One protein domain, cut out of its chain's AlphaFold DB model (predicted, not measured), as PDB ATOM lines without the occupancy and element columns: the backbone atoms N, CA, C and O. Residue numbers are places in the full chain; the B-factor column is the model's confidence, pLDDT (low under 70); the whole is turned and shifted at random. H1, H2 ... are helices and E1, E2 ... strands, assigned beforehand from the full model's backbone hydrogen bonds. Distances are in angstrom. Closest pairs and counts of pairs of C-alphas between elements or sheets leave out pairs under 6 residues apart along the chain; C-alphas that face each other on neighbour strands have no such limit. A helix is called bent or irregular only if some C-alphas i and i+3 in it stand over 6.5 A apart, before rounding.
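This is residues 114 to 190 of the 220 residues of an uncharacterized protein of Trichoderma guizhouense (UniProt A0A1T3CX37). A narrow ribbon of two antiparallel strands, E1 and E2, and a long loop, residues 150 to 172, make one end of an elongated shape, and three helices gather toward the other end. H2 runs along the length, H1 lies across the helical end, and H3 packs on H2; the long loop runs out from H2 to the ribbon's end and folds back to H3. The printed part has 77 residues, with three named helices and two named strands in the order E1, H1, H2, H3, E2; the first and the last of these, E1 and E2, are neighbour strands in an antiparallel sheet of two. The class is mixed, helices and strands, with 37 of the 77 residues in named elements, under half. The whole is only just compact, close to loose, with a radius of gyration of the C-alphas of 13.3 A and spans of 40 by 21 by 20 A.

Strand E1, residues 114 to 119, begins with C-alpha 114 at (81.611, 31.579, 106.292) and is 16.4 A long from first to last C-alpha. Strand E2, residues 184 to 189, is 15.9 A long and ends with C-alpha 189 at (78.252, 33.244, 109.613). Helix H2, residues 140 to 149, is the longest helix at 14.1 A, with C-alpha 140 at (86.366, 33.960, 81.146). Helix H1, residues 124 to 131, measures 10.3 A, and helix H3, residues 173 to 179, measures 9.8 A.

E1 and E2 are antiparallel neighbours at 160 degrees, with N 114 and O 189 within hydrogen-bond range at 2.9 A and N 187 and O 116 at 3.1 A. E1 and H3 are only just apart, their closest C-alphas 8.2 A from each other. H3 touches H2, the closest C-alphas being those of Cys 142 and Cys 175 at 4.6 A; they run opposite ways at a steep tilt of 68 degrees, only just short of about perpendicular. H3 only just touches H1, with 3 pairs of C-alphas within 8 A, the closest those of Ile 126 and Thr 178 at 6.7 A. H1 and H2 are apart, and so are H2 and each strand. In H1 and H2 every O i to N i+4 pair is within hydrogen-bond range; in H3 it is 1 of 3, beside 2 of 4 O i to N i+3 pairs. H3 is irregular, only just, with C-alphas 174 and 177 at 6.9 A.

The C-alphas farthest apart, those of Glu 132 and Asp 160, are 40.9 A from each other. The printed part has no cut. The link from H2 to H3 is long, with 23 residues. The mean pLDDT of the printed part is 72.6, and 34 residues are under 70, among them residues 153 to 168 and 181 to 186.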
ATOM      1  N   ILE A 114      82.182  32.100 107.533       80.38
ATOM      2  CA  ILE A 114      81.611  31.579 106.292       80.38
ATOM      3  C   ILE A 114      80.879  32.727 105.624       80.38
ATOM      4  O   ILE A 114      80.024  33.371 106.237       80.38
ATOM      5  N   CYS A 115      81.205  32.941 104.357       76.75
ATOM      6  CA  CYS A 115      80.726  34.067 103.580       76.75
ATOM      7  C   CYS A 115      79.927  33.529 102.408       76.75
ATOM      8  O   CYS A 115      80.441  32.781 101.576       76.75
ATOM      9  N   ARG A 116      78.630  33.836 102.391       74.19
ATOM     10  CA  ARG A 116      77.734  33.406 101.317       74.19
ATOM     11  C   ARG A 116      77.436  34.584 100.436       74.19
ATOM     12  O   ARG A 116      76.725  35.483 100.863       74.19
ATOM     13  N   HIS A 117      77.969  34.529  99.230       72.44
ATOM     14  CA  HIS A 117      77.832  35.582  98.248       72.44
ATOM     15  C   HIS A 117      76.630  35.296  97.377       72.44
ATOM     16  O   HIS A 117      76.404  34.173  96.922       72.44
ATOM     17  N   ILE A 118      75.854  36.339  97.181       70.44
ATOM     18  CA  ILE A 118      74.544  36.272  96.584       70.44
ATOM     19  C   ILE A 118      74.532  37.252  95.426       70.44
ATOM     20  O   ILE A 118      74.733  38.439  95.637       70.44
ATOM     21  N   PHE A 119      74.252  36.767  94.222       71.94
ATOM     22  CA  PHE A 119      74.044  37.624  93.059       71.94
ATOM     23  C   PHE A 119      72.682  37.308  92.462       71.94
ATOM     24  O   PHE A 119      72.399  36.157  92.128       71.94
ATOM     25  N   ILE A 120      71.840  38.329  92.319       66.88
ATOM     26  CA  ILE A 120      70.543  38.210  91.648       66.88
ATOM     27  C   ILE A 120      70.689  38.777  90.237       66.88
ATOM     28  O   ILE A 120      71.009  39.954  90.077       66.88
ATOM     29  N   SER A 121      70.443  37.950  89.220       67.50
ATOM     30  CA  SER A 121      70.403  38.360  87.812       67.50
ATOM     31  C   SER A 121      69.018  38.128  87.234       67.50
ATOM     32  O   SER A 121      68.410  37.083  87.450       67.50
ATOM     33  N   THR A 122      68.550  39.101  86.459       65.62
ATOM     34  CA  THR A 122      67.320  39.012  85.663       65.62
ATOM     35  C   THR A 122      67.617  38.740  84.185       65.62
ATOM     36  O   THR A 122      66.744  38.898  83.334       65.62
ATOM     37  N   ASN A 123      68.859  38.383  83.838       69.38
ATOM     38  CA  ASN A 123      69.259  38.165  82.453       69.38
ATOM     39  C   ASN A 123      68.829  36.771  81.963       69.38
ATOM     40  O   ASN A 123      69.254  35.742  82.495       69.38
ATOM     41  N   ALA A 124      68.043  36.737  80.883       70.19
ATOM     42  CA  ALA A 124      67.553  35.506  80.266       70.19
ATOM     43  C   ALA A 124      68.677  34.565  79.786       70.19
ATOM     44  O   ALA A 124      68.479  33.351  79.757       70.19
ATOM     45  N   ALA A 125      69.861  35.087  79.445       70.19
ATOM     46  CA  ALA A 125      71.008  34.266  79.058       70.19
ATOM     47  C   ALA A 125      71.520  33.399  80.219       70.19
ATOM     48  O   ALA A 125      71.861  32.236  80.012       70.19
ATOM     49  N   ILE A 126      71.515  33.933  81.445       68.38
ATOM     50  CA  ILE A 126      71.903  33.184  82.647       68.38
ATOM     51  C   ILE A 126      70.862  32.123  82.989       68.38
ATOM     52  O   ILE A 126      71.242  30.989  83.278       68.38
ATOM     53  N   LYS A 127      69.567  32.450  82.867       67.81
ATOM     54  CA  LYS A 127      68.493  31.451  82.977       67.81
ATOM     55  C   LYS A 127      68.714  30.313  81.982       67.81
ATOM     56  O   LYS A 127      68.753  29.160  82.383       67.81
ATOM     57  N   LYS A 128      68.919  30.641  80.703       72.00
ATOM     58  CA  LYS A 128      69.103  29.649  79.640       72.00
ATOM     59  C   LYS A 128      70.311  28.742  79.889       72.00
ATOM     60  O   LYS A 128      70.186  27.532  79.751       72.00
ATOM     61  N   SER A 129      71.460  29.298  80.279       70.00
ATOM     62  CA  SER A 129      72.618  28.468  80.633       70.00
ATOM     63  C   SER A 129      72.340  27.566  81.834       70.00
ATOM     64  O   SER A 129      72.721  26.400  81.800       70.00
ATOM     65  N   GLY A 130      71.625  28.062  82.850       65.81
ATOM     66  CA  GLY A 130      71.162  27.241  83.970       65.81
ATOM     67  C   GLY A 130      70.242  26.096  83.534       65.81
ATOM     68  O   GLY A 130      70.467  24.959  83.943       65.81
ATOM     69  N   ASP A 131      69.270  26.373  82.658       66.50
ATOM     70  CA  ASP A 131      68.336  25.383  82.096       66.50
ATOM     71  C   ASP A 131      69.073  24.301  81.275       66.50
ATOM     72  O   ASP A 131      68.696  23.131  81.286       66.50
ATOM     73  N   GLU A 132      70.156  24.672  80.585       73.00
ATOM     74  CA  GLU A 132      71.014  23.755  79.817       73.00
ATOM     75  C   GLU A 132      72.069  23.045  80.686       73.00
ATOM     76  O   GLU A 132      72.866  22.257  80.171       73.00
ATOM     77  N   ASN A 133      72.081  23.302  81.999       65.12
ATOM     78  CA  ASN A 133      73.087  22.818  82.942       65.12
ATOM     79  C   ASN A 133      74.530  23.159  82.509       65.12
ATOM     80  O   ASN A 133      75.453  22.343  82.578       65.12
ATOM     81  N   THR A 134      74.727  24.389  82.040       67.81
ATOM     82  CA  THR A 134      76.035  24.934  81.676       67.81
ATOM     83  C   THR A 134      76.318  26.230  82.436       67.81
ATOM     84  O   THR A 134      75.434  26.892  82.974       67.81
ATOM     85  N   CYS A 135      77.590  26.622  82.482       64.50
ATOM     86  CA  CYS A 135      78.025  27.949  82.935       64.50
ATOM     87  C   CYS A 135      78.669  28.718  81.772       64.50
ATOM     88  O   CYS A 135      79.608  29.502  81.961       64.50
ATOM     89  N   ASP A 136      78.209  28.438  80.553       71.56
ATOM     90  CA  ASP A 136      78.846  28.904  79.321       71.56
ATOM     91  C   ASP A 136      78.489  30.355  79.002       71.56
ATOM     92  O   ASP A 136      79.270  31.047  78.354       71.56
ATOM     93  N   ALA A 137      77.378  30.867  79.547       73.88
ATOM     94  CA  ALA A 137      77.030  32.284  79.457       73.88
ATOM     95  C   ALA A 137      78.060  33.211  80.121       73.88
ATOM     96  O   ALA A 137      78.047  34.409  79.840       73.88
ATOM     97  N   LEU A 138      78.922  32.693  81.005       79.75
ATOM     98  CA  LEU A 138      79.916  33.475  81.737       79.75
ATOM     99  C   LEU A 138      81.233  33.578  80.946       79.75
ATOM    100  O   LEU A 138      81.939  32.568  80.819       79.75
ATOM    101  N   PRO A 139      81.615  34.783  80.474       85.69
ATOM    102  CA  PRO A 139      82.919  35.015  79.871       85.69
ATOM    103  C   PRO A 139      84.042  34.677  80.850       85.69
ATOM    104  O   PRO A 139      83.878  34.798  82.066       85.69
ATOM    105  N   LEU A 140      85.205  34.296  80.321       88.19
ATOM    106  CA  LEU A 140      86.366  33.960  81.146       88.19
ATOM    107  C   LEU A 140      86.774  35.122  82.067       88.19
ATOM    108  O   LEU A 140      87.027  34.891  83.246       88.19
ATOM    109  N   ASP A 141      86.755  36.355  81.559       91.12
ATOM    110  CA  ASP A 141      87.087  37.548  82.347       91.12
ATOM    111  C   ASP A 141      86.113  37.737  83.514       91.12
ATOM    112  O   ASP A 141      86.541  37.950  84.643       91.12
ATOM    113  N   CYS A 142      84.813  37.528  83.279       87.88
ATOM    114  CA  CYS A 142      83.826  37.537  84.355       87.88
ATOM    115  C   CYS A 142      84.103  36.439  85.391       87.88
ATOM    116  O   CYS A 142      84.054  36.706  86.586       87.88
ATOM    117  N   LYS A 143      84.432  35.209  84.969       86.06
ATOM    118  CA  LYS A 143      84.759  34.115  85.905       86.06
ATOM    119  C   LYS A 143      85.959  34.466  86.785       86.06
ATOM    120  O   LYS A 143      85.915  34.226  87.990       86.06
ATOM    121  N   ASN A 144      87.005  35.038  86.193       87.88
ATOM    122  CA  ASN A 144      88.223  35.422  86.902       87.88
ATOM    123  C   ASN A 144      87.979  36.583  87.867       87.88
ATOM    124  O   ASN A 144      88.373  36.502  89.029       87.88
ATOM    125  N   ASP A 145      87.291  37.629  87.412       87.69
ATOM    126  CA  ASP A 145      86.994  38.793  88.245       87.69
ATOM    127  C   ASP A 145      86.028  38.438  89.372       87.69
ATOM    128  O   ASP A 145      86.190  38.908  90.497       87.69
ATOM    129  N   LEU A 146      85.053  37.565  89.102       83.44
ATOM    130  CA  LEU A 146      84.160  37.039  90.124       83.44
ATOM    131  C   LEU A 146      84.947  36.213  91.141       83.44
ATOM    132  O   LEU A 146      84.798  36.442  92.331       83.44
ATOM    133  N   ALA A 147      85.835  35.313  90.711       82.88
ATOM    134  CA  ALA A 147      86.682  34.558  91.634       82.88
ATOM    135  C   ALA A 147      87.558  35.480  92.498       82.88
ATOM    136  O   ALA A 147      87.668  35.262  93.702       82.88
ATOM    137  N   ALA A 148      88.137  36.532  91.914       81.81
ATOM    138  CA  ALA A 148      88.938  37.513  92.640       81.81
ATOM    139  C   ALA A 148      88.096  38.302  93.653       81.81
ATOM    140  O   ALA A 148      88.473  38.386  94.820       81.81
ATOM    141  N   ALA A 149      86.933  38.816  93.245       77.50
ATOM    142  CA  ALA A 149      85.990  39.490  94.140       77.50
ATOM    143  C   ALA A 149      85.501  38.559  95.265       77.50
ATOM    144  O   ALA A 149      85.232  39.006  96.382       77.50
ATOM    145  N   LEU A 150      85.432  37.258  94.970       76.19
ATOM    146  CA  LEU A 150      85.006  36.207  95.879       76.19
ATOM    147  C   LEU A 150      86.135  35.536  96.673       76.19
ATOM    148  O   LEU A 150      85.912  34.483  97.258       76.19
ATOM    149  N   THR A 151      87.359  36.046  96.669       73.19
ATOM    150  CA  THR A 151      88.440  35.418  97.457       73.19
ATOM    151  C   THR A 151      89.448  36.420  97.999       73.19
ATOM    152  O   THR A 151      90.060  36.163  99.037       73.19
ATOM    153  N   ASN A 152      89.609  37.566  97.338       71.06
ATOM    154  CA  ASN A 152      90.576  38.585  97.722       71.06
ATOM    155  C   ASN A 152      89.969  39.605  98.696       71.06
ATOM    156  O   ASN A 152      88.775  39.890  98.683       71.06
ATOM    157  N   ASP A 153      90.825  40.191  99.533       64.69
ATOM    158  CA  ASP A 153      90.546  41.362 100.381       64.69
ATOM    159  C   ASP A 153      89.506  41.214 101.503       64.69
ATOM    160  O   ASP A 153      89.377  42.117 102.332       64.69
ATOM    161  N   TRP A 154      88.826  40.073 101.620       66.38
ATOM    162  CA  TRP A 154      87.810  39.838 102.657       66.38
ATOM    163  C   TRP A 154      88.341  39.935 104.086       66.38
ATOM    164  O   TRP A 154      87.588  40.298 104.988       66.38
ATOM    165  N   GLY A 155      89.625  39.603 104.267       60.34
ATOM    166  CA  GLY A 155      90.323  39.649 105.549       60.34
ATOM    167  C   GLY A 155      91.144  40.900 105.814       60.34
ATOM    168  O   GLY A 155      91.595  41.100 106.934       60.34
ATOM    169  N   TYR A 156      91.345  41.747 104.803       58.62
ATOM    170  CA  TYR A 156      92.251  42.893 104.907       58.62
ATOM    171  C   TYR A 156      91.531  44.204 105.209       58.62
ATOM    172  O   TYR A 156      92.152  45.138 105.712       58.62
ATOM    173  N   LYS A 157      90.235  44.301 104.896       59.53
ATOM    174  CA  LYS A 157      89.513  45.572 105.014       59.53
ATOM    175  C   LYS A 157      88.876  45.818 106.396       59.53
ATOM    176  O   LYS A 157      88.667  46.982 106.735       59.53
ATOM    177  N   ASN A 158      88.591  44.776 107.195       58.06
ATOM    178  CA  ASN A 158      88.250  44.852 108.633       58.06
ATOM    179  C   ASN A 158      88.199  43.454 109.272       58.06
ATOM    180  O   ASN A 158      87.423  42.606 108.831       58.06
ATOM    181  N   GLU A 159      88.961  43.257 110.346       60.09
ATOM    182  CA  GLU A 159      89.022  42.002 111.107       60.09
ATOM    183  C   GLU A 159      87.715  41.700 111.869       60.09
ATOM    184  O   GLU A 159      87.364  40.537 112.058       60.09
ATOM    185  N   ASP A 160      86.941  42.726 112.237       60.19
ATOM    186  CA  ASP A 160      85.707  42.587 113.027       60.19
ATOM    187  C   ASP A 160      84.474  42.236 112.178       60.19
ATOM    188  O   ASP A 160      83.426  41.851 112.703       60.19
ATOM    189  N   SER A 161      84.563  42.399 110.855       61.25
ATOM    190  CA  SER A 161      83.417  42.307 109.947       61.25
ATOM    191  C   SER A 161      83.780  41.590 108.645       61.25
ATOM    192  O   SER A 161      83.414  42.042 107.550       61.25
ATOM    193  N   MET A 162      84.517  40.485 108.778       66.50
ATOM    194  CA  MET A 162      84.964  39.629 107.676       66.50
ATOM    195  C   MET A 162      83.819  39.379 106.691       66.50
ATOM    196  O   MET A 162      82.702  39.042 107.087       66.50
ATOM    197  N   CYS A 163      84.097  39.591 105.406       68.88
ATOM    198  CA  CYS A 163      83.163  39.488 104.280       68.88
ATOM    199  C   CYS A 163      82.055  40.538 104.205       68.88
ATOM    200  O   CYS A 163      81.837  41.062 103.122       68.88
ATOM    201  N   SER A 164      81.403  40.921 105.306       62.28
ATOM    202  CA  SER A 164      80.260  41.858 105.295       62.28
ATOM    203  C   SER A 164      80.530  43.215 104.626       62.28
ATOM    204  O   SER A 164      79.597  43.893 104.214       62.28
ATOM    205  N   GLN A 165      81.790  43.610 104.459       65.69
ATOM    206  CA  GLN A 165      82.131  44.853 103.771       65.69
ATOM    207  C   GLN A 165      81.782  44.876 102.284       65.69
ATOM    208  O   GLN A 165      81.609  45.957 101.731       65.69
ATOM    209  N   SER A 166      81.640  43.712 101.651       66.62
ATOM    210  CA  SER A 166      81.263  43.619 100.240       66.62
ATOM    211  C   SER A 166      79.755  43.409 100.032       66.62
ATOM    212  O   SER A 166      79.335  43.069  98.930       66.62
ATOM    213  N   ILE A 167      78.922  43.590 101.072       64.56
ATOM    214  CA  ILE A 167      77.461  43.325 101.073       64.56
ATOM    215  C   ILE A 167      76.635  44.265 100.177       64.56
ATOM    216  O   ILE A 167      75.416  44.177 100.116       64.56
ATOM    217  N   ALA A 168      77.280  45.201  99.492       66.88
ATOM    218  CA  ALA A 168      76.631  46.062  98.510       66.88
ATOM    219  C   ALA A 168      77.525  46.327  97.293       66.88
ATOM    220  O   ALA A 168      77.197  47.202  96.477       66.88
ATOM    221  N   ASP A 169      78.643  45.599  97.187       74.00
ATOM    222  CA  ASP A 169      79.577  45.765  96.086       74.00
ATOM    223  C   ASP A 169      78.866  45.372  94.782       74.00
ATOM    224  O   ASP A 169      78.140  44.366  94.734       74.00
ATOM    225  N   PRO A 170      79.008  46.183  93.721       73.69
ATOM    226  CA  PRO A 170      78.483  45.812  92.421       73.69
ATOM    227  C   PRO A 170      79.202  44.556  91.928       73.69
ATOM    228  O   PRO A 170      80.385  44.348  92.205       73.69
ATOM    229  N   ILE A 171      78.493  43.735  91.157       78.69
ATOM    230  CA  ILE A 171      79.130  42.642  90.430       78.69
ATOM    231  C   ILE A 171      80.258  43.208  89.548       78.69
ATOM    232  O   ILE A 171      80.111  44.324  89.031       78.69
ATOM    233  N   PRO A 172      81.380  42.487  89.360       86.56
ATOM    234  CA  PRO A 172      82.459  42.978  88.516       86.56
ATOM    235  C   PRO A 172      81.972  43.454  87.146       86.56
ATOM    236  O   PRO A 172      81.094  42.842  86.536       86.56
ATOM    237  N   GLN A 173      82.553  44.542  86.640       86.44
ATOM    238  CA  GLN A 173      82.086  45.174  85.402       86.44
ATOM    239  C   GLN A 173      82.116  44.215  84.199       86.44
ATOM    240  O   GLN A 173      81.241  44.269  83.336       86.44
ATOM    241  N   SER A 174      83.087  43.299  84.168       87.50
ATOM    242  CA  SER A 174      83.207  42.223  83.175       87.50
ATOM    243  C   SER A 174      82.021  41.252  83.180       87.50
ATOM    244  O   SER A 174      81.739  40.614  82.168       87.50
ATOM    245  N   CYS A 175      81.291  41.162  84.292       83.62
ATOM    246  CA  CYS A 175      80.114  40.320  84.462       83.62
ATOM    247  C   CYS A 175      78.791  41.015  84.118       83.62
ATOM    248  O   CYS A 175      77.788  40.323  83.942       83.62
ATOM    249  N   VAL A 176      78.762  42.346  83.976       81.81
ATOM    250  CA  VAL A 176      77.516  43.109  83.752       81.81
ATOM    251  C   VAL A 176      76.818  42.705  82.452       81.81
ATOM    252  O   VAL A 176      75.595  42.614  82.413       81.81
ATOM    253  N   GLY A 177      77.572  42.381  81.396       74.62
ATOM    254  CA  GLY A 177      76.990  41.894  80.138       74.62
ATOM    255  C   GLY A 177      76.207  40.581  80.285       74.62
ATOM    256  O   GLY A 177      75.280  40.329  79.516       74.62
ATOM    257  N   THR A 178      76.538  39.773  81.296       73.06
ATOM    258  CA  THR A 178      75.951  38.445  81.517       73.06
ATOM    259  C   THR A 178      74.942  38.427  82.662       73.06
ATOM    260  O   THR A 178      73.859  37.867  82.514       73.06
ATOM    261  N   PHE A 179      75.252  39.041  83.800       69.88
ATOM    262  CA  PHE A 179      74.359  39.084  84.964       69.88
ATOM    263  C   PHE A 179      73.428  40.306  84.968       69.88
ATOM    264  O   PHE A 179      72.460  40.341  85.721       69.88
ATOM    265  N   GLY A 180      73.683  41.302  84.117       71.50
ATOM    266  CA  GLY A 180      73.099  42.628  84.290       71.50
ATOM    267  C   GLY A 180      73.745  43.369  85.464       71.50
ATOM    268  O   GLY A 180      74.795  42.975  85.979       71.50
ATOM    269  N   PHE A 181      73.116  44.463  85.894       67.56
ATOM    270  CA  PHE A 181      73.517  45.170  87.106       67.56
ATOM    271  C   PHE A 181      73.052  44.386  88.338       67.56
ATOM    272  O   PHE A 181      71.980  44.627  88.885       67.56
ATOM    273  N   SER A 182      73.864  43.420  88.756       67.94
ATOM    274  CA  SER A 182      73.677  42.684  90.006       67.94
ATOM    275  C   SER A 182      74.527  43.303  91.110       67.94
ATOM    276  O   SER A 182      75.657  43.732  90.873       67.94
ATOM    277  N   ARG A 183      74.009  43.323  92.336       66.69
ATOM    278  CA  ARG A 183      74.803  43.590  93.539       66.69
ATOM    279  C   ARG A 183      74.970  42.312  94.331       66.69
ATOM    280  O   ARG A 183      74.126  41.418  94.251       66.69
ATOM    281  N   GLN A 184      76.068  42.257  95.064       65.31
ATOM    282  CA  GLN A 184      76.323  41.177  95.983       65.31
ATOM    283  C   GLN A 184      75.555  41.402  97.286       65.31
ATOM    284  O   GLN A 184      75.640  42.487  97.847       65.31
ATOM    285  N   ASP A 185      74.872  40.380  97.788       67.12
ATOM    286  CA  ASP A 185      74.488  40.291  99.201       67.12
ATOM    287  C   ASP A 185      75.390  39.253  99.894       67.12
ATOM    288  O   ASP A 185      75.974  38.375  99.244       67.12
ATOM    289  N   ILE A 186      75.579  39.384 101.204       67.62
ATOM    290  CA  ILE A 186      76.482  38.540 101.982       67.62
ATOM    291  C   ILE A 186      75.820  38.115 103.275       67.62
ATOM    292  O   ILE A 186      75.647  38.903 104.204       67.62
ATOM    293  N   LEU A 187      75.604  36.809 103.407       70.31
ATOM    294  CA  LEU A 187      75.354  36.220 104.716       70.31
ATOM    295  C   LEU A 187      76.692  35.837 105.340       70.31
ATOM    296  O   LEU A 187      77.390  34.948 104.847       70.31
ATOM    297  N   THR A 188      77.034  36.527 106.427       75.94
ATOM    298  CA  THR A 188      78.223  36.240 107.233       75.94
ATOM    299  C   THR A 188      77.830  35.346 108.402       75.94
ATOM    300  O   THR A 188      76.914  35.664 109.162       75.94
ATOM    301  N   ILE A 189      78.521  34.222 108.559       80.69
ATOM    302  CA  ILE A 189      78.252  33.244 109.613       80.69
ATOM    303  C   ILE A 189      79.546  33.051 110.392       80.69
ATOM    304  O   ILE A 189      80.540  32.590 109.836       80.69
ATOM    305  N   ASN A 190      79.531  33.401 111.673       85.81
ATOM    306  CA  ASN A 190      80.633  33.135 112.592       85.81
ATOM    307  C   ASN A 190      80.362  31.859 113.409       85.81
ATOM    308  O   ASN A 190      79.328  31.197 113.254       85.81
TER     309      ASN A 190